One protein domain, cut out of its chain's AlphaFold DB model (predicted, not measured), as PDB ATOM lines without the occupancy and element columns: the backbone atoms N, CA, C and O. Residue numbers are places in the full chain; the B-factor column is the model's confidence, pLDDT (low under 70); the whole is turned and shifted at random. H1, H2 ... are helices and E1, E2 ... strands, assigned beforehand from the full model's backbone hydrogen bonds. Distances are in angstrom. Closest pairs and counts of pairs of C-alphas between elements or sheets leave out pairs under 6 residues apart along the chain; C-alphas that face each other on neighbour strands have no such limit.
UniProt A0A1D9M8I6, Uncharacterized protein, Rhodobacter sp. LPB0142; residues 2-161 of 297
ATOM      1  N   ARG A   2     106.276 121.129  58.844       68.25
ATOM      2  CA  ARG A   2     105.632 121.005  57.509       68.25
ATOM      3  C   ARG A   2     104.534 122.047  57.221       68.25
ATOM      4  O   ARG A   2     104.552 122.649  56.158       68.25
ATOM      5  N   VAL A   3     103.639 122.289  58.181       64.31
ATOM      6  CA  VAL A   3     102.544 123.284  58.103       64.31
ATOM      7  C   VAL A   3     103.072 124.704  57.877       64.31
ATOM      8  O   VAL A   3     102.588 125.451  57.040       64.31
ATOM      9  N   LEU A   4     104.136 125.046  58.592       65.81
ATOM     10  CA  LEU A   4     104.748 126.369  58.588       65.81
ATOM     11  C   LEU A   4     105.299 126.750  57.205       65.81
ATOM     12  O   LEU A   4     105.078 127.857  56.727       65.81
ATOM     13  N   ARG A   5     105.962 125.792  56.551       72.69
ATOM     14  CA  ARG A   5     106.492 125.951  55.197       72.69
ATOM     15  C   ARG A   5     105.375 126.129  54.166       72.69
ATOM     16  O   ARG A   5     105.532 126.907  53.238       72.69
ATOM     17  N   GLN A   6     104.235 125.461  54.353       73.44
ATOM     18  CA  GLN A   6     103.072 125.622  53.472       73.44
ATOM     19  C   GLN A   6     102.469 127.025  53.575       73.44
ATOM     20  O   GLN A   6     102.119 127.595  52.548       73.44
ATOM     21  N   PHE A   7     102.395 127.599  54.781       68.56
ATOM     22  CA  PHE A   7     101.970 128.991  54.963       68.56
ATOM     23  C   PHE A   7     102.949 129.984  54.331       68.56
ATOM     24  O   PHE A   7     102.511 130.936  53.698       68.56
ATOM     25  N   GLU A   8     104.259 129.765  54.463       73.12
ATOM     26  CA  GLU A   8     105.264 130.625  53.820       73.12
ATOM     27  C   GLU A   8     105.186 130.567  52.294       73.12
ATOM     28  O   GLU A   8     105.192 131.610  51.646       73.12
ATOM     29  N   GLU A   9     105.070 129.365  51.725       77.69
ATOM     30  CA  GLU A   9     104.906 129.163  50.282       77.69
ATOM     31  C   GLU A   9     103.608 129.823  49.782       77.69
ATOM     32  O   GLU A   9     103.625 130.555  48.794       77.69
ATOM     33  N   ALA A  10     102.500 129.643  50.503       70.69
ATOM     34  CA  ALA A  10     101.215 130.265  50.193       70.69
ATOM     35  C   ALA A  10     101.248 131.799  50.265       70.69
ATOM     36  O   ALA A  10     100.728 132.477  49.377       70.69
ATOM     37  N   ALA A  11     101.862 132.346  51.316       70.69
ATOM     38  CA  ALA A  11     101.974 133.783  51.541       70.69
ATOM     39  C   ALA A  11     102.869 134.444  50.487       70.69
ATOM     40  O   ALA A  11     102.532 135.508  49.975       70.69
ATOM     41  N   ALA A  12     103.982 133.798  50.121       75.75
ATOM     42  CA  ALA A  12     104.870 134.275  49.062       75.75
ATOM     43  C   ALA A  12     104.164 134.351  47.697       75.75
ATOM     44  O   ALA A  12     104.481 135.216  46.885       75.75
ATOM     45  N   LEU A  13     103.191 133.468  47.465       76.00
ATOM     46  CA  LEU A  13     102.376 133.427  46.252       76.00
ATOM     47  C   LEU A  13     101.110 134.300  46.331       76.00
ATOM     48  O   LEU A  13     100.373 134.380  45.350       76.00
ATOM     49  N   GLY A  14     100.833 134.943  47.474       70.50
ATOM     50  CA  GLY A  14      99.631 135.759  47.678       70.50
ATOM     51  C   GLY A  14      98.328 134.973  47.497       70.50
ATOM     52  O   GLY A  14      97.348 135.513  46.979       70.50
ATOM     53  N   MET A  15      98.331 133.686  47.859       74.50
ATOM     54  CA  MET A  15      97.193 132.797  47.634       74.50
ATOM     55  C   MET A  15      95.967 133.223  48.448       74.50
ATOM     56  O   MET A  15      96.075 133.774  49.549       74.50
ATOM     57  N   ALA A  16      94.785 132.927  47.904       70.25
ATOM     58  CA  ALA A  16      93.546 133.038  48.655       70.25
ATOM     59  C   ALA A  16      93.548 132.011  49.792       70.25
ATOM     60  O   ALA A  16      93.888 130.840  49.588       70.25
ATOM     61  N   ALA A  17      93.163 132.453  50.979       64.31
ATOM     62  CA  ALA A  17      93.032 131.616  52.144       64.31
ATOM     63  C   ALA A  17      91.746 131.947  52.897       64.31
ATOM     64  O   ALA A  17      91.370 133.108  53.050       64.31
ATOM     65  N   GLU A  18      91.095 130.906  53.389       64.44
ATOM     66  CA  GLU A  18      89.915 131.000  54.233       64.44
ATOM     67  C   GLU A  18      90.205 130.309  55.560       64.44
ATOM     68  O   GLU A  18      90.781 129.217  55.599       64.44
ATOM     69  N   VAL A  19      89.825 130.954  56.661       57.75
ATOM     70  CA  VAL A  19      89.929 130.359  57.992       57.75
ATOM     71  C   VAL A  19      88.622 129.638  58.279       57.75
ATOM     72  O   VAL A  19      87.602 130.262  58.564       57.75
ATOM     73  N   LEU A  20      88.666 128.313  58.213       53.41
ATOM     74  CA  LEU A  20      87.595 127.444  58.678       53.41
ATOM     75  C   LEU A  20      87.954 126.944  60.077       53.41
ATOM     76  O   LEU A  20      89.124 126.874  60.434       53.41
ATOM     77  N   ALA A  21      86.946 126.594  60.874       52.12
ATOM     78  CA  ALA A  21      87.068 126.334  62.313       52.12
ATOM     79  C   ALA A  21      88.363 125.610  62.764       52.12
ATOM     80  O   ALA A  21      88.932 125.987  63.785       52.12
ATOM     81  N   ASP A  22      88.819 124.590  62.025       49.59
ATOM     82  CA  ASP A  22      89.965 123.732  62.356       49.59
ATOM     83  C   ASP A  22      91.116 123.739  61.341       49.59
ATOM     84  O   ASP A  22      92.131 123.062  61.533       49.59
ATOM     85  N   ARG A  23      90.962 124.480  60.245       53.41
ATOM     86  CA  ARG A  23      91.887 124.452  59.114       53.41
ATOM     87  C   ARG A  23      91.942 125.810  58.447       53.41
ATOM     88  O   ARG A  23      90.944 126.517  58.346       53.41
ATOM     89  N   VAL A  24      93.102 126.134  57.901       55.28
ATOM     90  CA  VAL A  24      93.180 127.208  56.914       55.28
ATOM     91  C   VAL A  24      93.195 126.548  55.547       55.28
ATOM     92  O   VAL A  24      94.082 125.744  55.252       55.28
ATOM     93  N   VAL A  25      92.187 126.849  54.734       56.34
ATOM     94  CA  VAL A  25      92.119 126.371  53.354       56.34
ATOM     95  C   VAL A  25      92.828 127.396  52.501       56.34
ATOM     96  O   VAL A  25      92.323 128.496  52.317       56.34
ATOM     97  N   VAL A  26      93.996 127.042  51.977       59.06
ATOM     98  CA  VAL A  26      94.715 127.886  51.023       59.06
ATOM     99  C   VAL A  26      94.505 127.298  49.634       59.06
ATOM    100  O   VAL A  26      95.033 126.224  49.353       59.06
ATOM    101  N   THR A  27      93.732 127.974  48.775       53.81
ATOM    102  CA  THR A  27      93.493 127.612  47.353       53.81
ATOM    103  C   THR A  27      93.478 126.098  47.083       53.81
ATOM    104  O   THR A  27      94.318 125.568  46.355       53.81
ATOM    105  N   GLY A  28      92.543 125.383  47.715       43.41
ATOM    106  CA  GLY A  28      92.325 123.947  47.490       43.41
ATOM    107  C   GLY A  28      93.273 122.998  48.232       43.41
ATOM    108  O   GLY A  28      93.221 121.792  47.998       43.41
ATOM    109  N   LYS A  29      94.128 123.509  49.127       55.62
ATOM    110  CA  LYS A  29      94.975 122.703  50.007       55.62
ATOM    111  C   LYS A  29      94.602 122.943  51.463       55.62
ATOM    112  O   LYS A  29      94.766 124.046  51.985       55.62
ATOM    113  N   ASP A  30      94.150 121.879  52.113       53.00
ATOM    114  CA  ASP A  30      93.858 121.886  53.540       53.00
ATOM    115  C   ASP A  30      95.167 121.906  54.330       53.00
ATOM    116  O   ASP A  30      96.002 121.000  54.219       53.00
ATOM    117  N   ILE A  31      95.348 122.956  55.130       58.31
ATOM    118  CA  ILE A  31      96.418 123.021  56.116       58.31
ATOM    119  C   ILE A  31      95.813 122.696  57.480       58.31
ATOM    120  O   ILE A  31      95.122 123.520  58.083       58.31
ATOM    121  N   GLU A  32      96.080 121.480  57.962       50.50
ATOM    122  CA  GLU A  32      95.677 121.061  59.305       50.50
ATOM    123  C   GLU A  32      96.444 121.866  60.362       50.50
ATOM    124  O   GLU A  32      97.682 121.869  60.395       50.50
ATOM    125  N   LEU A  33      95.706 122.549  61.237       54.94
ATOM    126  CA  LEU A  33      96.286 123.242  62.380       54.94
ATOM    127  C   LEU A  33      96.614 122.229  63.496       54.94
ATOM    128  O   LEU A  33      95.905 121.228  63.647       54.94
ATOM    129  N   PRO A  34      97.684 122.443  64.287       49.28
ATOM    130  CA  PRO A  34      97.980 121.606  65.446       49.28
ATOM    131  C   PRO A  34      96.763 121.526  66.376       49.28
ATOM    132  O   PRO A  34      96.177 122.547  66.722       49.28
ATOM    133  N   ARG A  35      96.381 120.306  66.766       45.56
ATOM    134  CA  ARG A  35      95.145 120.017  67.515       45.56
ATOM    135  C   ARG A  35      95.271 120.218  69.025       45.56
ATOM    136  O   ARG A  35      94.523 119.569  69.747       45.56
ATOM    137  N   ASP A  36      96.222 121.020  69.492       50.31
ATOM    138  CA  ASP A  36      96.389 121.308  70.915       50.31
ATOM    139  C   ASP A  36      96.007 122.766  71.179       50.31
ATOM    140  O   ASP A  36      96.393 123.678  70.444       50.31
ATOM    141  N   ALA A  37      95.177 122.972  72.203       48.84
ATOM    142  CA  ALA A  37      94.628 124.265  72.543       48.84
ATOM    143  C   ALA A  37      95.769 125.103  73.089       48.84
ATOM    144  O   ALA A  37      96.159 124.954  74.247       48.84
ATOM    145  N   GLY A  38      96.333 125.938  72.223       52.88
ATOM    146  CA  GLY A  38      97.344 126.886  72.629       52.88
ATOM    147  C   GLY A  38      96.817 127.767  73.763       52.88
ATOM    148  O   GLY A  38      95.620 128.017  73.904       52.88
ATOM    149  N   GLU A  39      97.738 128.223  74.596       63.06
ATOM    150  CA  GLU A  39      97.446 129.118  75.709       63.06
ATOM    151  C   GLU A  39      96.776 130.416  75.222       63.06
ATOM    152  O   GLU A  39      97.117 130.906  74.141       63.06
ATOM    153  N   PRO A  40      95.853 131.010  76.000       64.69
ATOM    154  CA  PRO A  40      95.119 132.196  75.569       64.69
ATOM    155  C   PRO A  40      96.055 133.364  75.285       64.69
ATOM    156  O   PRO A  40      96.753 133.808  76.185       64.69
ATOM    157  N   LEU A  41      96.062 133.896  74.062       73.81
ATOM    158  CA  LEU A  41      96.950 135.004  73.708       73.81
ATOM    159  C   LEU A  41      96.452 136.348  74.231       73.81
ATOM    160  O   LEU A  41      95.259 136.650  74.224       73.81
ATOM    161  N   ARG A  42      97.407 137.207  74.589       81.00
ATOM    162  CA  ARG A  42      97.190 138.649  74.705       81.00
ATOM    163  C   ARG A  42      97.853 139.313  73.513       81.00
ATOM    164  O   ARG A  42      99.051 139.151  73.321       81.00
ATOM    165  N   ALA A  43      97.090 140.058  72.730       86.06
ATOM    166  CA  ALA A  43      97.614 140.843  71.618       86.06
ATOM    167  C   ALA A  43      97.376 142.340  71.860       86.06
ATOM    168  O   ALA A  43      96.645 142.698  72.781       86.06
ATOM    169  N   HIS A  44      97.980 143.195  71.037       84.38
ATOM    170  CA  HIS A  44      97.700 144.614  70.792       84.38
ATOM    171  C   HIS A  44      98.053 144.957  69.367       84.38
ATOM    172  O   HIS A  44      99.081 144.511  68.874       84.38
ATOM    173  N   LEU A  45      97.218 145.781  68.750       86.62
ATOM    174  CA  LEU A  45      97.546 146.490  67.528       86.62
ATOM    175  C   LEU A  45      97.775 147.941  67.931       86.62
ATOM    176  O   LEU A  45      96.834 148.617  68.341       86.62
ATOM    177  N   ASP A  46      99.021 148.402  67.845       87.19
ATOM    178  CA  ASP A  46      99.318 149.829  67.976       87.19
ATOM    179  C   ASP A  46      98.809 150.568  66.724       87.19
ATOM    180  O   ASP A  46      98.336 151.705  66.797       87.19
ATOM    181  N   THR A  47      98.904 149.909  65.563       86.25
ATOM    182  CA  THR A  47      98.430 150.398  64.267       86.25
ATOM    183  C   THR A  47      97.833 149.248  63.448       86.25
ATOM    184  O   THR A  47      98.329 148.124  63.469       86.25
ATOM    185  N   CYS A  48      96.759 149.526  62.708       87.12
ATOM    186  CA  CYS A  48      96.192 148.640  61.688       87.12
ATOM    187  C   CYS A  48      95.518 149.523  60.634       87.12
ATOM    188  O   CYS A  48      94.451 150.078  60.889       87.12
ATOM    189  N   ARG A  49      96.196 149.770  59.508       87.81
ATOM    190  CA  ARG A  49      95.798 150.773  58.508       87.81
ATOM    191  C   ARG A  49      96.085 150.310  57.093       87.81
ATOM    192  O   ARG A  49      96.993 149.516  56.849       87.81
ATOM    193  N   TYR A  50      95.372 150.903  56.148       85.38
ATOM    194  CA  TYR A  50      95.622 150.745  54.725       85.38
ATOM    195  C   TYR A  50      95.974 152.099  54.104       85.38
ATOM    196  O   TYR A  50      95.135 152.989  54.035       85.38
ATOM    197  N   ILE A  51      97.225 152.269  53.664       85.94
ATOM    198  CA  ILE A  51      97.735 153.538  53.122       85.94
ATOM    199  C   ILE A  51      98.419 153.267  51.788       85.94
ATOM    200  O   ILE A  51      99.319 152.433  51.713       85.94
ATOM    201  N   ASN A  52      98.038 153.991  50.732       87.56
ATOM    202  CA  ASN A  52      98.692 153.931  49.415       87.56
ATOM    203  C   ASN A  52      98.897 152.494  48.905       87.56
ATOM    204  O   ASN A  52     100.002 152.096  48.540       87.56
ATOM    205  N   LYS A  53      97.829 151.691  48.922       88.31
ATOM    206  CA  LYS A  53      97.861 150.272  48.541       88.31
ATOM    207  C   LYS A  53      98.725 149.368  49.414       88.31
ATOM    208  O   LYS A  53      99.015 148.240  49.031       88.31
ATOM    209  N   THR A  54      99.113 149.833  50.594       90.56
ATOM    210  CA  THR A  54      99.932 149.080  51.539       90.56
ATOM    211  C   THR A  54      99.166 148.891  52.835       90.56
ATOM    212  O   THR A  54      98.783 149.856  53.493       90.56
ATOM    213  N   PHE A  55      98.955 147.634  53.212       90.44
ATOM    214  CA  PHE A  55      98.481 147.275  54.538       90.44
ATOM    215  C   PHE A  55      99.630 147.372  55.539       90.44
ATOM    216  O   PHE A  55     100.728 146.861  55.287       90.44
ATOM    217  N   LEU A  56      99.367 148.036  56.659       92.81
ATOM    218  CA  LEU A  56     100.296 148.274  57.753       92.81
ATOM    219  C   LEU A  56      99.642 147.806  59.048       92.81
ATOM    220  O   LEU A  56      98.586 148.314  59.418       92.81
ATOM    221  N   ALA A  57     100.285 146.885  59.752       92.88
ATOM    222  CA  ALA A  57      99.884 146.521  61.101       92.88
ATOM    223  C   ALA A  57     101.110 146.377  61.998       92.88
ATOM    224  O   ALA A  57     101.969 145.531  61.744       92.88
ATOM    225  N   ASP A  58     101.181 147.193  63.043       93.56
ATOM    226  CA  ASP A  58     102.197 147.107  64.084       93.56
ATOM    227  C   ASP A  58     101.513 146.800  65.417       93.56
ATOM    228  O   ASP A  58     100.395 147.249  65.688       93.56
ATOM    229  N   GLY A  59     102.169 146.012  66.255       92.62
ATOM    230  CA  GLY A  59     101.553 145.558  67.488       92.62
ATOM    231  C   GLY A  59     102.469 144.728  68.363       92.62
ATOM    232  O   GLY A  59     103.680 144.642  68.143       92.62
ATOM    233  N   TRP A  60     101.871 144.083  69.357       92.56
ATOM    234  CA  TRP A  60     102.521 143.061  70.166       92.56
ATOM    235  C   TRP A  60     101.586 141.892  70.433       92.56
ATOM    236  O   TRP A  60     100.365 142.024  70.389       92.56
ATOM    237  N   ILE A  61     102.161 140.722  70.688       89.31
ATOM    238  CA  ILE A  61     101.409 139.508  70.981       89.31
ATOM    239  C   ILE A  61     102.227 138.564  71.856       89.31
ATOM    240  O   ILE A  61     103.407 138.329  71.608       89.31
ATOM    241  N   VAL A  62     101.599 138.050  72.912       87.62
ATOM    242  CA  VAL A  62     102.255 137.246  73.946       87.62
ATOM    243  C   VAL A  62     101.355 136.111  74.415       87.62
ATOM    244  O   VAL A  62     100.134 136.264  74.521       87.62
ATOM    245  N   THR A  63     101.971 134.983  74.754       82.31
ATOM    246  CA  THR A  63     101.347 133.922  75.545       82.31
ATOM    247  C   THR A  63     101.568 134.228  77.040       82.31
ATOM    248  O   THR A  63     102.708 134.355  77.485       82.31
ATOM    249  N   PRO A  64     100.513 134.390  77.855       66.12
ATOM    250  CA  PRO A  64     100.633 134.769  79.261       66.12
ATOM    251  C   PRO A  64     101.130 133.634  80.168       66.12
ATOM    252  O   PRO A  64     101.476 133.917  81.309       66.12
ATOM    253  N   ILE A  65     101.129 132.377  79.708       68.19
ATOM    254  CA  ILE A  65     101.512 131.217  80.527       68.19
ATOM    255  C   ILE A  65     102.938 130.759  80.182       68.19
ATOM    256  O   ILE A  65     103.778 130.663  81.072       68.19
ATOM    257  N   SER A  66     103.241 130.531  78.904       70.25
ATOM    258  CA  SER A  66     104.542 130.000  78.470       70.25
ATOM    259  C   SER A  66     105.660 131.035  78.432       70.25
ATOM    260  O   SER A  66     106.822 130.644  78.349       70.25
ATOM    261  N   ASN A  67     105.351 132.340  78.495       70.75
ATOM    262  CA  ASN A  67     106.335 133.395  78.231       70.75
ATOM    263  C   ASN A  67     107.139 133.100  76.947       70.75
ATOM    264  O   ASN A  67     108.336 133.375  76.871       70.75
ATOM    265  N   GLU A  68     106.487 132.529  75.933       76.31
ATOM    266  CA  GLU A  68     107.112 132.257  74.647       76.31
ATOM    267  C   GLU A  68     106.712 133.337  73.637       76.31
ATOM    268  O   GLU A  68     105.527 133.668  73.519       76.31
ATOM    269  N   PRO A  69     107.666 133.887  72.864       78.12
ATOM    270  CA  PRO A  69     107.321 134.778  71.771       78.12
ATOM    271  C   PRO A  69     106.539 134.025  70.694       78.12
ATOM    272  O   PRO A  69     106.829 132.867  70.369       78.12
ATOM    273  N   ILE A  70     105.597 134.724  70.058       82.50
ATOM    274  CA  ILE A  70     105.036 134.266  68.788       82.50
ATOM    275  C   ILE A  70     106.185 134.142  67.786       82.50
ATOM    276  O   ILE A  70     106.868 135.114  67.473       82.50
ATOM    277  N   LYS A  71     106.408 132.928  67.278       82.69
ATOM    278  CA  LYS A  71     107.538 132.644  66.385       82.69
ATOM    279  C   LYS A  71     107.308 133.223  64.999       82.69
ATOM    280  O   LYS A  71     108.264 133.625  64.341       82.69
ATOM    281  N   ARG A  72     106.055 133.197  64.536       86.38
ATOM    282  CA  ARG A  72     105.637 133.699  63.222       86.38
ATOM    283  C   ARG A  72     104.236 134.273  63.306       86.38
ATOM    284  O   ARG A  72     103.385 133.698  63.975       86.38
ATOM    285  N   LEU A  73     103.997 135.364  62.599       89.88
ATOM    286  CA  LEU A  73     102.691 135.998  62.508       89.88
ATOM    287  C   LEU A  73     102.381 136.266  61.038       89.88
ATOM    288  O   LEU A  73     103.220 136.810  60.325       89.88
ATOM    289  N   PHE A  74     101.185 135.895  60.599       88.25
ATOM    290  CA  PHE A  74     100.678 136.189  59.261       88.25
ATOM    291  C   PHE A  74      99.420 137.046  59.375       88.25
ATOM    292  O   PHE A  74      98.680 136.923  60.348       88.25
ATOM    293  N   GLY A  75      99.180 137.907  58.391       87.12
ATOM    294  CA  GLY A  75      97.914 138.624  58.252       87.12
ATOM    295  C   GLY A  75      97.063 138.014  57.146       87.12
ATOM    296  O   GLY A  75      97.587 137.431  56.199       87.12
ATOM    297  N   LEU A  76      95.757 138.179  57.257       83.31
ATOM    298  CA  LEU A  76      94.768 137.828  56.261       83.31
ATOM    299  C   LEU A  76      93.855 139.035  56.071       83.31
ATOM    300  O   LEU A  76      93.233 139.490  57.028       83.31
ATOM    301  N   VAL A  77      93.778 139.554  54.851       82.81
ATOM    302  CA  VAL A  77      92.919 140.702  54.524       82.81
ATOM    303  C   VAL A  77      92.129 140.351  53.276       82.81
ATOM    304  O   VAL A  77      92.719 139.953  52.270       82.81
ATOM    305  N   ASN A  78      90.799 140.433  53.349       80.19
ATOM    306  CA  ASN A  78      89.885 140.064  52.258       80.19
ATOM    307  C   ASN A  78      90.167 138.661  51.690       80.19
ATOM    308  O   ASN A  78      90.229 138.455  50.477       80.19
ATOM    309  N   GLY A  79      90.415 137.698  52.586       74.75
ATOM    310  CA  GLY A  79      90.727 136.314  52.225       74.75
ATOM    311  C   GLY A  79      92.082 136.125  51.538       74.75
ATOM    312  O   GLY A  79      92.309 135.090  50.922       74.75
ATOM    313  N   ARG A  80      92.995 137.103  51.593       77.31
ATOM    314  CA  ARG A  80      94.354 136.977  51.043       77.31
ATOM    315  C   ARG A  80      95.384 136.878  52.144       77.31
ATOM    316  O   ARG A  80      95.410 137.722  53.040       77.31
ATOM    317  N   LEU A  81      96.255 135.880  52.036       82.44
ATOM    318  CA  LEU A  81      97.351 135.682  52.972       82.44
ATOM    319  C   LEU A  81      98.490 136.661  52.687       82.44
ATOM    320  O   LEU A  81      98.999 136.744  51.570       82.44
ATOM    321  N   LEU A  82      98.876 137.407  53.716       87.75
ATOM    322  CA  LEU A  82      99.956 138.384  53.673       87.75
ATOM    323  C   LEU A  82     101.299 137.732  54.026       87.75
ATOM    324  O   LEU A  82     101.323 136.707  54.716       87.75
ATOM    325  N   PRO A  83     102.429 138.337  53.608       89.12
ATOM    326  CA  PRO A  83     103.755 137.917  54.043       89.12
ATOM    327  C   PRO A  83     103.878 137.848  55.567       89.12
ATOM    328  O   PRO A  83     103.158 138.520  56.303       89.12
ATOM    329  N   MET A  84     104.836 137.057  56.044       92.19
ATOM    330  CA  MET A  84     105.125 136.962  57.472       92.19
ATOM    331  C   MET A  84     105.524 138.334  58.038       92.19
ATOM    332  O   MET A  84     106.373 139.031  57.472       92.19
ATOM    333  N   ALA A  85     104.937 138.706  59.175       93.81
ATOM    334  CA  ALA A  85     105.307 139.911  59.899       93.81
ATOM    335  C   ALA A  85     106.748 139.807  60.414       93.81
ATOM    336  O   ALA A  85     107.216 138.738  60.817       93.81
ATOM    337  N   LYS A  86     107.451 140.937  60.429       94.94
ATOM    338  CA  LYS A  86     108.791 141.026  61.008       94.94
ATOM    339  C   LYS A  86     108.673 141.115  62.532       94.94
ATOM    340  O   LYS A  86     107.859 141.914  63.001       94.94
ATOM    341  N   PRO A  87     109.460 140.349  63.305       94.06
ATOM    342  CA  PRO A  87     109.518 140.527  64.749       94.06
ATOM    343  C   PRO A  87     110.117 141.899  65.084       94.06
ATOM    344  O   PRO A  87     111.019 142.375  64.390       94.06
ATOM    345  N   VAL A  88     109.600 142.535  66.133       95.25
ATOM    346  CA  VAL A  88     110.052 143.845  66.621       95.25
ATOM    347  C   VAL A  88     110.295 143.764  68.124       95.25
ATOM    348  O   VAL A  88     109.476 143.215  68.865       95.25
ATOM    349  N   GLU A  89     111.408 144.329  68.585       94.62
ATOM    350  CA  GLU A  89     111.699 144.438  70.014       94.62
ATOM    351  C   GLU A  89     110.759 145.445  70.691       94.62
ATOM    352  O   GLU A  89     110.592 146.579  70.241       94.62
ATOM    353  N   ARG A  90     110.141 145.030  71.800       93.44
ATOM    354  CA  ARG A  90     109.188 145.825  72.586       93.44
ATOM    355  C   ARG A  90     109.537 145.769  74.066       93.44
ATOM    356  O   ARG A  90     108.884 145.112  74.877       93.44
ATOM    357  N   VAL A  91     110.605 146.485  74.417       93.38
ATOM    358  CA  VAL A  91     111.116 146.590  75.796       93.38
ATOM    359  C   VAL A  91     110.060 147.177  76.746       93.38
ATOM    360  O   VAL A  91     109.996 146.801  77.918       93.38
ATOM    361  N   ASP A  92     109.208 148.074  76.245       91.88
ATOM    362  CA  ASP A  92     108.062 148.646  76.955       91.88
ATOM    363  C   ASP A  92     107.058 147.564  77.382       91.88
ATOM    364  O   ASP A  92     106.696 147.475  78.559       91.88
ATOM    365  N   VAL A  93     106.666 146.698  76.444       89.50
ATOM    366  CA  VAL A  93     105.733 145.591  76.682       89.50
ATOM    367  C   VAL A  93     106.365 144.557  77.601       89.50
ATOM    368  O   VAL A  93     105.726 144.146  78.573       89.50
ATOM    369  N   ARG A  94     107.638 144.201  77.369       90.88
ATOM    370  CA  ARG A  94     108.390 143.290  78.242       90.88
ATOM    371  C   ARG A  94     108.350 143.749  79.693       90.88
ATOM    372  O   ARG A  94     107.988 142.964  80.563       90.88
ATOM    373  N   ARG A  95     108.709 145.008  79.967       90.88
ATOM    374  CA  ARG A  95     108.734 145.553  81.336       90.88
ATOM    375  C   ARG A  95     107.342 145.582  81.956       90.88
ATOM    376  O   ARG A  95     107.195 145.222  83.117       90.88
ATOM    377  N   LYS A  96     106.327 145.984  81.186       89.19
ATOM    378  CA  LYS A  96     104.943 146.089  81.667       89.19
ATOM    379  C   LYS A  96     104.319 144.731  81.991       89.19
ATOM    380  O   LYS A  96     103.548 144.635  82.940       89.19
ATOM    381  N   LEU A  97     104.624 143.705  81.198       85.56
ATOM    382  CA  LEU A  97     104.067 142.357  81.341       85.56
ATOM    383  C   LEU A  97     105.024 141.373  82.035       85.56
ATOM    384  O   LEU A  97     104.682 140.202  82.153       85.56
ATOM    385  N   LEU A  98     106.184 141.844  82.507       89.88
ATOM    386  CA  LEU A  98     107.223 141.049  83.176       89.88
ATOM    387  C   LEU A  98     107.685 139.831  82.349       89.88
ATOM    388  O   LEU A  98     107.872 138.738  82.881       89.88
ATOM    389  N   LEU A  99     107.872 140.021  81.040       87.56
ATOM    390  CA  LEU A  99     108.288 138.951  80.124       87.56
ATOM    391  C   LEU A  99     109.805 138.719  80.184       87.56
ATOM    392  O   LEU A  99     110.590 139.613  80.509       87.56
ATOM    393  N   THR A 100     110.233 137.525  79.787       88.62
ATOM    394  CA  THR A 100     111.651 137.128  79.732       88.62
ATOM    395  C   THR A 100     112.318 137.396  78.377       88.62
ATOM    396  O   THR A 100     113.505 137.124  78.221       88.62
ATOM    397  N   TYR A 101     111.588 137.941  77.399       87.25
ATOM    398  CA  TYR A 101     112.043 138.146  76.020       87.25
ATOM    399  C   TYR A 101     111.627 139.523  75.480       87.25
ATOM    400  O   TYR A 101     110.589 140.062  75.863       87.25
ATOM    401  N   ASP A 102     112.441 140.092  74.585       85.75
ATOM    402  CA  ASP A 102     112.201 141.420  73.995       85.75
ATOM    403  C   ASP A 102     111.380 141.362  72.691       85.75
ATOM    404  O   ASP A 102     110.657 142.303  72.373       85.75
ATOM    405  N   ASN A 103     111.403 140.237  71.968       87.31
ATOM    406  CA  ASN A 103     110.737 140.057  70.669       87.31
ATOM    407  C   ASN A 103     109.247 139.689  70.793       87.31
ATOM    408  O   ASN A 103     108.807 138.668  70.268       87.31
ATOM    409  N   CYS A 104     108.474 140.494  71.525       90.56
ATOM    410  CA  CYS A 104     107.015 140.346  71.619       90.56
ATOM    411  C   CYS A 104     106.240 141.245  70.641       90.56
ATOM    412  O   CYS A 104     105.018 141.137  70.555       90.56
ATOM    413  N   GLY A 105     106.927 142.129  69.911       93.88
ATOM    414  CA  GLY A 105     106.332 142.999  68.903       93.88
ATOM    415  C   GLY A 105     106.315 142.396  67.503       93.88
ATOM    416  O   GLY A 105     107.080 141.482  67.185       93.88
ATOM    417  N   PHE A 106     105.484 142.964  66.635       95.00
ATOM    418  CA  PHE A 106     105.481 142.662  65.207       95.00
ATOM    419  C   PHE A 106     105.264 143.914  64.355       95.00
ATOM    420  O   PHE A 106     104.633 144.873  64.794       95.00
ATOM    421  N   SER A 107     105.761 143.868  63.117       95.62
ATOM    422  CA  SER A 107     105.462 144.831  62.054       95.62
ATOM    423  C   SER A 107     105.158 144.090  60.755       95.62
ATOM    424  O   SER A 107     106.002 143.368  60.211       95.62
ATOM    425  N   LEU A 108     103.941 144.261  60.254       94.81
ATOM    426  CA  LEU A 108     103.457 143.692  59.007       94.81
ATOM    427  C   LEU A 108     103.248 144.812  57.992       94.81
ATOM    428  O   LEU A 108     102.484 145.745  58.224       94.81
ATOM    429  N   ARG A 109     103.937 144.706  56.854       95.31
ATOM    430  CA  ARG A 109     103.845 145.660  55.745       95.31
ATOM    431  C   ARG A 109     103.682 144.878  54.456       95.31
ATOM    432  O   ARG A 109     104.605 144.165  54.064       95.31
ATOM    433  N   ALA A 110     102.519 144.986  53.826       92.81
ATOM    434  CA  ALA A 110     102.187 144.185  52.653       92.81
ATOM    435  C   ALA A 110     101.474 145.032  51.588       92.81
ATOM    436  O   ALA A 110     100.452 145.649  51.898       92.81
ATOM    437  N   PRO A 111     101.965 145.071  50.337       91.94
ATOM    438  CA  PRO A 111     101.206 145.669  49.248       91.94
ATOM    439  C   PRO A 111      99.966 144.813  48.956       91.94
ATOM    440  O   PRO A 111     100.059 143.590  48.853       91.94
ATOM    441  N   LEU A 112      98.809 145.450  48.788       86.31
ATOM    442  CA  LEU A 112      97.568 144.793  48.380       86.31
ATOM    443  C   LEU A 112      97.159 145.276  46.994       86.31
ATOM    444  O   LEU A 112      97.107 146.473  46.721       86.31
ATOM    445  N   ALA A 113      96.816 144.331  46.119       82.31
ATOM    446  CA  ALA A 113      96.337 144.662  44.779       82.31
ATOM    447  C   ALA A 113      94.927 145.282  44.785       82.31
ATOM    448  O   ALA A 113      94.560 145.963  43.831       82.31
ATOM    449  N   GLN A 114      94.142 145.037  45.838       80.44
ATOM    450  CA  GLN A 114      92.783 145.550  46.008       80.44
ATOM    451  C   GLN A 114      92.731 146.561  47.165       80.44
ATOM    452  O   GLN A 114      93.508 146.409  48.116       80.44
ATOM    453  N   PRO A 115      91.862 147.587  47.077       77.00
ATOM    454  CA  PRO A 115      91.583 148.481  48.194       77.00
ATOM    455  C   PRO A 115      91.008 147.709  49.385       77.00
ATOM    456  O   PRO A 115      90.318 146.708  49.196       77.00
ATOM    457  N   VAL A 116      91.320 148.188  50.588       76.62
ATOM    458  CA  VAL A 116      90.712 147.743  51.848       76.62
ATOM    459  C   VAL A 116      89.750 148.834  52.290       76.62
ATOM    460  O   VAL A 116      90.118 150.011  52.281       76.62
ATOM    461  N   PHE A 117      88.531 148.448  52.633       73.12
ATOM    462  CA  PHE A 117      87.488 149.335  53.131       73.12
ATOM    463  C   PHE A 117      87.458 149.330  54.662       73.12
ATOM    464  O   PHE A 117      87.916 148.384  55.293       73.12
ATOM    465  N   ASP A 118      86.863 150.357  55.269       65.75
ATOM    466  CA  ASP A 118      86.725 150.464  56.736       65.75
ATOM    467  C   ASP A 118      85.907 149.335  57.373       65.75
ATOM    468  O   ASP A 118      85.970 149.101  58.576       65.75
ATOM    469  N   THR A 119      85.114 148.636  56.567       67.19
ATOM    470  CA  THR A 119      84.339 147.468  56.991       67.19
ATOM    471  C   THR A 119      85.131 146.166  56.918       67.19
ATOM    472  O   THR A 119      84.648 145.134  57.387       67.19
ATOM    473  N   ASP A 120      86.314 146.181  56.303       71.75
ATOM    474  CA  ASP A 120      87.111 144.980  56.106       71.75
ATOM    475  C   ASP A 120      87.842 144.610  57.397       71.75
ATOM    476  O   ASP A 120      88.454 145.432  58.086       71.75
ATOM    477  N   LYS A 121      87.815 143.319  57.719       77.56
ATOM    478  CA  LYS A 121      88.510 142.777  58.883       77.56
ATOM    479  C   LYS A 121      89.879 142.246  58.491       77.56
ATOM    480  O   LYS A 121      90.005 141.503  57.515       77.56
ATOM    481  N   ALA A 122      90.886 142.565  59.297       81.75
ATOM    482  CA  ALA A 122      92.152 141.853  59.271       81.75
ATOM    483  C   ALA A 122      92.079 140.682  60.251       81.75
ATOM    484  O   ALA A 122      91.770 140.849  61.430       81.75
ATOM    485  N   VAL A 123      92.393 139.486  59.770       83.94
ATOM    486  CA  VAL A 123      92.558 138.303  60.616       83.94
ATOM    487  C   VAL A 123      94.042 138.004  60.716       83.94
ATOM    488  O   VAL A 123      94.738 137.931  59.713       83.94
ATOM    489  N   PHE A 124      94.551 137.820  61.920       85.12
ATOM    490  CA  PHE A 124      95.954 137.530  62.164       85.12
ATOM    491  C   PHE A 124      96.120 136.100  62.660       85.12
ATOM    492  O   PHE A 124      95.370 135.640  63.518       85.12
ATOM    493  N   LEU A 125      97.126 135.408  62.129       83.56
ATOM    494  CA  LEU A 125      97.465 134.022  62.440       83.56
ATOM    495  C   LEU A 125      98.828 133.988  63.142       83.56
ATOM    496  O   LEU A 125      99.872 134.108  62.496       83.56
ATOM    497  N   GLY A 126      98.830 133.855  64.466       83.88
ATOM    498  CA  GLY A 126     100.034 133.719  65.286       83.88
ATOM    499  C   GLY A 126     100.422 132.255  65.468       83.88
ATOM    500  O   GLY A 126      99.616 131.449  65.912       83.88
ATOM    501  N   VAL A 127     101.664 131.889  65.164       81.00
ATOM    502  CA  VAL A 127     102.176 130.522  65.311       81.00
ATOM    503  C   VAL A 127     103.184 130.448  66.454       81.00
ATOM    504  O   VAL A 127     104.182 131.172  66.482       81.00
ATOM    505  N   THR A 128     102.934 129.531  67.382       79.62
ATOM    506  CA  THR A 128     103.765 129.228  68.558       79.62
ATOM    507  C   THR A 128     104.383 127.834  68.442       79.62
ATOM    508  O   THR A 128     104.208 127.142  67.438       79.62
ATOM    509  N   SER A 129     105.144 127.414  69.456       74.50
ATOM    510  CA  SER A 129     105.562 126.012  69.587       74.50
ATOM    511  C   SER A 129     104.377 125.067  69.830       74.50
ATOM    512  O   SER A 129     104.426 123.921  69.386       74.50
ATOM    513  N   THR A 130     103.327 125.561  70.491       69.25
ATOM    514  CA  THR A 130     102.186 124.774  70.971       69.25
ATOM    515  C   THR A 130     100.988 124.796  70.028       69.25
ATOM    516  O   THR A 130     100.172 123.883  70.071       69.25
ATOM    517  N   GLY A 131     100.879 125.783  69.135       71.06
ATOM    518  CA  GLY A 131      99.744 125.858  68.221       71.06
ATOM    519  C   GLY A 131      99.702 127.085  67.321       71.06
ATOM    520  O   GLY A 131     100.621 127.912  67.294       71.06
ATOM    521  N   VAL A 132      98.608 127.178  66.567       71.81
ATOM    522  CA  VAL A 132      98.247 128.347  65.761       71.81
ATOM    523  C   VAL A 132      97.078 129.045  66.433       71.81
ATOM    524  O   VAL A 132      96.121 128.410  66.859       71.81
ATOM    525  N   HIS A 133      97.170 130.359  66.502       76.12
ATOM    526  CA  HIS A 133      96.232 131.233  67.171       76.12
ATOM    527  C   HIS A 133      95.698 132.236  66.170       76.12
ATOM    528  O   HIS A 133      96.449 132.729  65.330       76.12
ATOM    529  N   VAL A 134      94.418 132.557  66.278       76.19
ATOM    530  CA  VAL A 134      93.752 133.485  65.368       76.19
ATOM    531  C   VAL A 134      93.221 134.657  66.174       76.19
ATOM    532  O   VAL A 134      92.610 134.435  67.212       76.19
ATOM    533  N   PHE A 135      93.439 135.889  65.729       77.88
ATOM    534  CA  PHE A 135      92.806 137.068  66.323       77.88
ATOM    535  C   PHE A 135      92.363 138.049  65.241       77.88
ATOM    536  O   PHE A 135      92.963 138.113  64.172       77.88
ATOM    537  N   GLU A 136      91.296 138.795  65.509       76.56
ATOM    538  CA  GLU A 136      90.753 139.788  64.580       76.56
ATOM    539  C   GLU A 136      91.217 141.188  64.989       76.56
ATOM    540  O   GLU A 136      91.286 141.514  66.177       76.56
ATOM    541  N   GLY A 137      91.534 142.010  63.996       70.94
ATOM    542  CA  GLY A 137      91.720 143.444  64.137       70.94
ATOM    543  C   GLY A 137      90.845 144.174  63.129       70.94
ATOM    544  O   GLY A 137      90.788 143.791  61.958       70.94
ATOM    545  N   ASP A 138      90.176 145.230  63.573       67.81
ATOM    546  CA  ASP A 138      89.438 146.105  62.666       67.81
ATOM    547  C   ASP A 138      90.445 146.928  61.845       67.81
ATOM    548  O   ASP A 138      91.393 147.504  62.395       67.81
ATOM    549  N   CYS A 139      90.289 146.948  60.517       60.62
ATOM    550  CA  CYS A 139      91.074 147.834  59.661       60.62
ATOM    551  C   CYS A 139      90.412 149.203  59.701       60.62
ATOM    552  O   CYS A 139      89.358 149.394  59.105       60.62
ATOM    553  N   VAL A 140      91.010 150.162  60.399       57.78
ATOM    554  CA  VAL A 140      90.448 151.513  60.463       57.78
ATOM    555  C   VAL A 140      91.268 152.414  59.551       57.78
ATOM    556  O   VAL A 140      92.482 152.531  59.748       57.78
ATOM    557  N   SER A 141      90.641 153.043  58.551       50.44
ATOM    558  CA  SER A 141      91.374 153.880  57.595       50.44
ATOM    559  C   SER A 141      92.083 155.064  58.246       50.44
ATOM    560  O   SER A 141      93.182 155.360  57.802       50.44
ATOM    561  N   ASP A 142      91.574 155.677  59.327       48.38
ATOM    562  CA  ASP A 142      92.224 156.886  59.875       48.38
ATOM    563  C   ASP A 142      92.010 157.204  61.373       48.38
ATOM    564  O   ASP A 142      92.474 158.236  61.862       48.38
ATOM    565  N   VAL A 143      91.388 156.330  62.170       39.66
ATOM    566  CA  VAL A 143      91.156 156.600  63.607       39.66
ATOM    567  C   VAL A 143      92.091 155.757  64.471       39.66
ATOM    568  O   VAL A 143      92.272 154.572  64.224       39.66
ATOM    569  N   LYS A 144      92.711 156.365  65.496       40.41
ATOM    570  CA  LYS A 144      93.400 155.641  66.582       40.41
ATOM    571  C   LYS A 144      92.353 154.880  67.410       40.41
ATOM    572  O   LYS A 144      91.585 155.557  68.093       40.41
ATOM    573  N   PRO A 145      92.341 153.540  67.462       35.78
ATOM    574  CA  PRO A 145      91.536 152.848  68.451       35.78
ATOM    575  C   PRO A 145      92.413 152.496  69.664       35.78
ATOM    576  O   PRO A 145      93.476 151.900  69.502       35.78
ATOM    577  N   PRO A 146      91.995 152.743  70.912       49.91
ATOM    578  CA  PRO A 146      91.961 151.631  71.836       49.91
ATOM    579  C   PRO A 146      90.686 150.840  71.518       49.91
ATOM    580  O   PRO A 146      89.644 151.453  71.360       49.91
ATOM    581  N   PHE A 147      90.760 149.526  71.342       40.88
ATOM    582  CA  PHE A 147      89.758 148.524  71.747       40.88
ATOM    583  C   PHE A 147      89.971 147.223  70.971       40.88
ATOM    584  O   PHE A 147      90.524 147.191  69.876       40.88
ATOM    585  N   TYR A 148      89.600 146.133  71.632       41.78
ATOM    586  CA  TYR A 148      90.030 144.776  71.345       41.78
ATOM    587  C   TYR A 148      88.855 143.823  71.268       41.78
ATOM    588  O   TYR A 148      88.012 143.820  72.165       41.78
ATOM    589  N   ARG A 149      88.912 142.894  70.312       35.34
ATOM    590  CA  ARG A 149      88.213 141.612  70.395       35.34
ATOM    591  C   ARG A 149      89.221 140.476  70.210       35.34
ATOM    592  O   ARG A 149      89.553 140.089  69.097       35.34
ATOM    593  N   THR A 150      89.734 139.935  71.312       31.34
ATOM    594  CA  THR A 150      90.546 138.710  71.290       31.34
ATOM    595  C   THR A 150      89.622 137.494  71.319       31.34
ATOM    596  O   THR A 150      89.071 137.163  72.369       31.34
ATOM    597  N   SER A 151      89.465 136.807  70.192       33.97
ATOM    598  CA  SER A 151      88.931 135.441  70.175       33.97
ATOM    599  C   SER A 151      90.109 134.483  70.351       33.97
ATOM    600  O   SER A 151      90.984 134.440  69.502       33.97
ATOM    601  N   THR A 152      90.187 133.746  71.460       30.11
ATOM    602  CA  THR A 152      91.171 132.655  71.603       30.11
ATOM    603  C   THR A 152      90.566 131.380  71.024       30.11
ATOM    604  O   THR A 152      89.496 130.963  71.463       30.11
ATOM    605  N   TYR A 153      91.252 130.748  70.072       30.84
ATOM    606  CA  TYR A 153      90.844 129.467  69.496       30.84
ATOM    607  C   TYR A 153      91.643 128.339  70.153       30.84
ATOM    608  O   TYR A 153      92.846 128.217  69.951       30.84
ATOM    609  N   ALA A 154      90.961 127.524  70.955       24.75
ATOM    610  CA  ALA A 154      91.497 126.327  71.592       24.75
ATOM    611  C   ALA A 154      90.983 125.085  70.838       24.75
ATOM    612  O   ALA A 154      89.785 124.792  70.851       24.75
ATOM    613  N   VAL A 155      91.872 124.351  70.167       27.28
ATOM    614  CA  VAL A 155      91.547 123.110  69.438       27.28
ATOM    615  C   VAL A 155      92.116 121.929  70.221       27.28
ATOM    616  O   VAL A 155      93.299 121.951  70.495       27.28
ATOM    617  N   THR A 156      91.332 120.914  70.606       23.50
ATOM    618  CA  THR A 156      91.848 119.690  71.273       23.50
ATOM    619  C   THR A 156      91.482 118.419  70.500       23.50
ATOM    620  O   THR A 156      90.572 118.423  69.672       23.50
ATOM    621  N   ARG A 157      92.188 117.306  70.771       23.58
ATOM    622  CA  ARG A 157      92.170 116.020  70.030       23.58
ATOM    623  C   ARG A 157      90.810 115.377  69.715       23.58
ATOM    624  O   ARG A 157      90.804 114.504  68.854       23.58
ATOM    625  N   ASN A 158      89.700 115.809  70.314       21.28
ATOM    626  CA  ASN A 158      88.347 115.330  69.995       21.28
ATOM    627  C   ASN A 158      87.318 116.457  69.736       21.28
ATOM    628  O   ASN A 158      86.144 116.153  69.558       21.28
ATOM    629  N   ALA A 159      87.725 117.734  69.696       21.22
ATOM    630  CA  ALA A 159      86.835 118.863  69.408       21.22
ATOM    631  C   ALA A 159      87.609 120.150  69.069       21.22
ATOM    632  O   ALA A 159      88.532 120.565  69.773       21.22
ATOM    633  N   VAL A 160      87.155 120.841  68.026       25.75
ATOM    634  CA  VAL A 160      87.491 122.242  67.749       25.75
ATOM    635  C   VAL A 160      86.465 123.089  68.478       25.75
ATOM    636  O   VAL A 160      85.286 123.048  68.135       25.75
ATOM    637  N   THR A 161      86.893 123.853  69.482       23.91
ATOM    638  CA  THR A 161      86.010 124.814  70.149       23.91
ATOM    639  C   THR A 161      86.178 126.181  69.489       23.91
ATOM    640  O   THR A 161      86.811 127.080  70.029       23.91
TER     641      THR A 161
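This is residues 2 to 161 of the 297 residues of an uncharacterized protein of Rhodobacter sp. LPB0142 (UniProt A0A1D9M8I6). Two antiparallel sheets, E4 E5 E8 E7 and E6 E9 E10, stand face to face as a sandwich with their strands crossed; at one side of it, by E6, sit H1 and the small sheet E1 E2 E3, with H1 over one face of that small sheet. H2 lies near one end of the larger sheet, and a long low-confidence stretch after E10 leads to the small hairpin E11 E12. The printed part has 160 residues, with two named helices and twelve named strands in the order H1 E1 E2 E3 E4 E5 E6 E7 H2 E8 E9 E10 E11 E12; the class is mixed, helices and strands. It is compact, with a radius of gyration of the C-alphas of 15.1 A, and spans 38 by 38 by 24 A.

The largest sheet runs E4, residues 42 to 51, E5, 54 to 62, E8, 105 to 111, and E7, 86 to 88. In the hairpin E4 and E5, N 44 and O 60 are 2.7 A apart; N 57 and O 108 join E5 and E8 at 2.9 A, N 86 and O 107 join E7 and E8 at 2.8 A, each within hydrogen-bond range. The second sheet of the sandwich runs E6, residues 72 to 77, E9, 121 to 127, and E10, 132 to 138, with N 76 and O 123 at 2.7 A and, in the hairpin E9 and E10, N 133 and O 126 at 2.7 A. The facing parts are 9.5 A centre to centre, with the strands at 49 degrees. The closest C-alphas of E4 and E10 are those of Cys 48 and Gly 137, 7.3 A apart. H2, residues 91 to 97, only grazes the largest sheet; its closest C-alpha to E5 is that of Val 93, 7.7 A from Trp 60. E1, residues 17 to 20, E2, 23 to 26, and E3, 29 to 32, form a meander, each strand the antiparallel neighbour of the one before, with N 18 and O 25 at 2.9 A and N 26 and O 29 at 3.1 A. H1, residues 2 to 12, is on one face of this sheet, two layers, at a height over the sheet of 9.8 A; the C-alphas of Val 3 and Ile 31 are the closest of H1 and E3, 6.4 A. H1 is also on the sheet E6 E9 E10, at a height of 10.3 A. E11, residues 154 to 156, and E12, 159 to 161, form a hairpin, with N 156 and O 159 at 2.9 A. In H1 and H2 every O i to N i+4 pair is within hydrogen-bond range.

H1 begins at C-alpha 2, (105.632, 121.005, 57.509), and measures 15.7 A. E4 measures 26.2 A from C-alpha 42, (97.190, 138.649, 74.705); E5 25.4 A, E8 20.5 A, E10 20.1 A. E12 ends at C-alpha 161, (86.010, 124.814, 70.149).

The C-alphas farthest apart, those of Asn 52 and Asn 158, are 45.0 A apart. The printed part has no cut; the link E10 to E11, 15 residues, is long. Mean pLDDT of the printed part is 71.6, with residues 17 to 40 and 138 to 161 among those under 70.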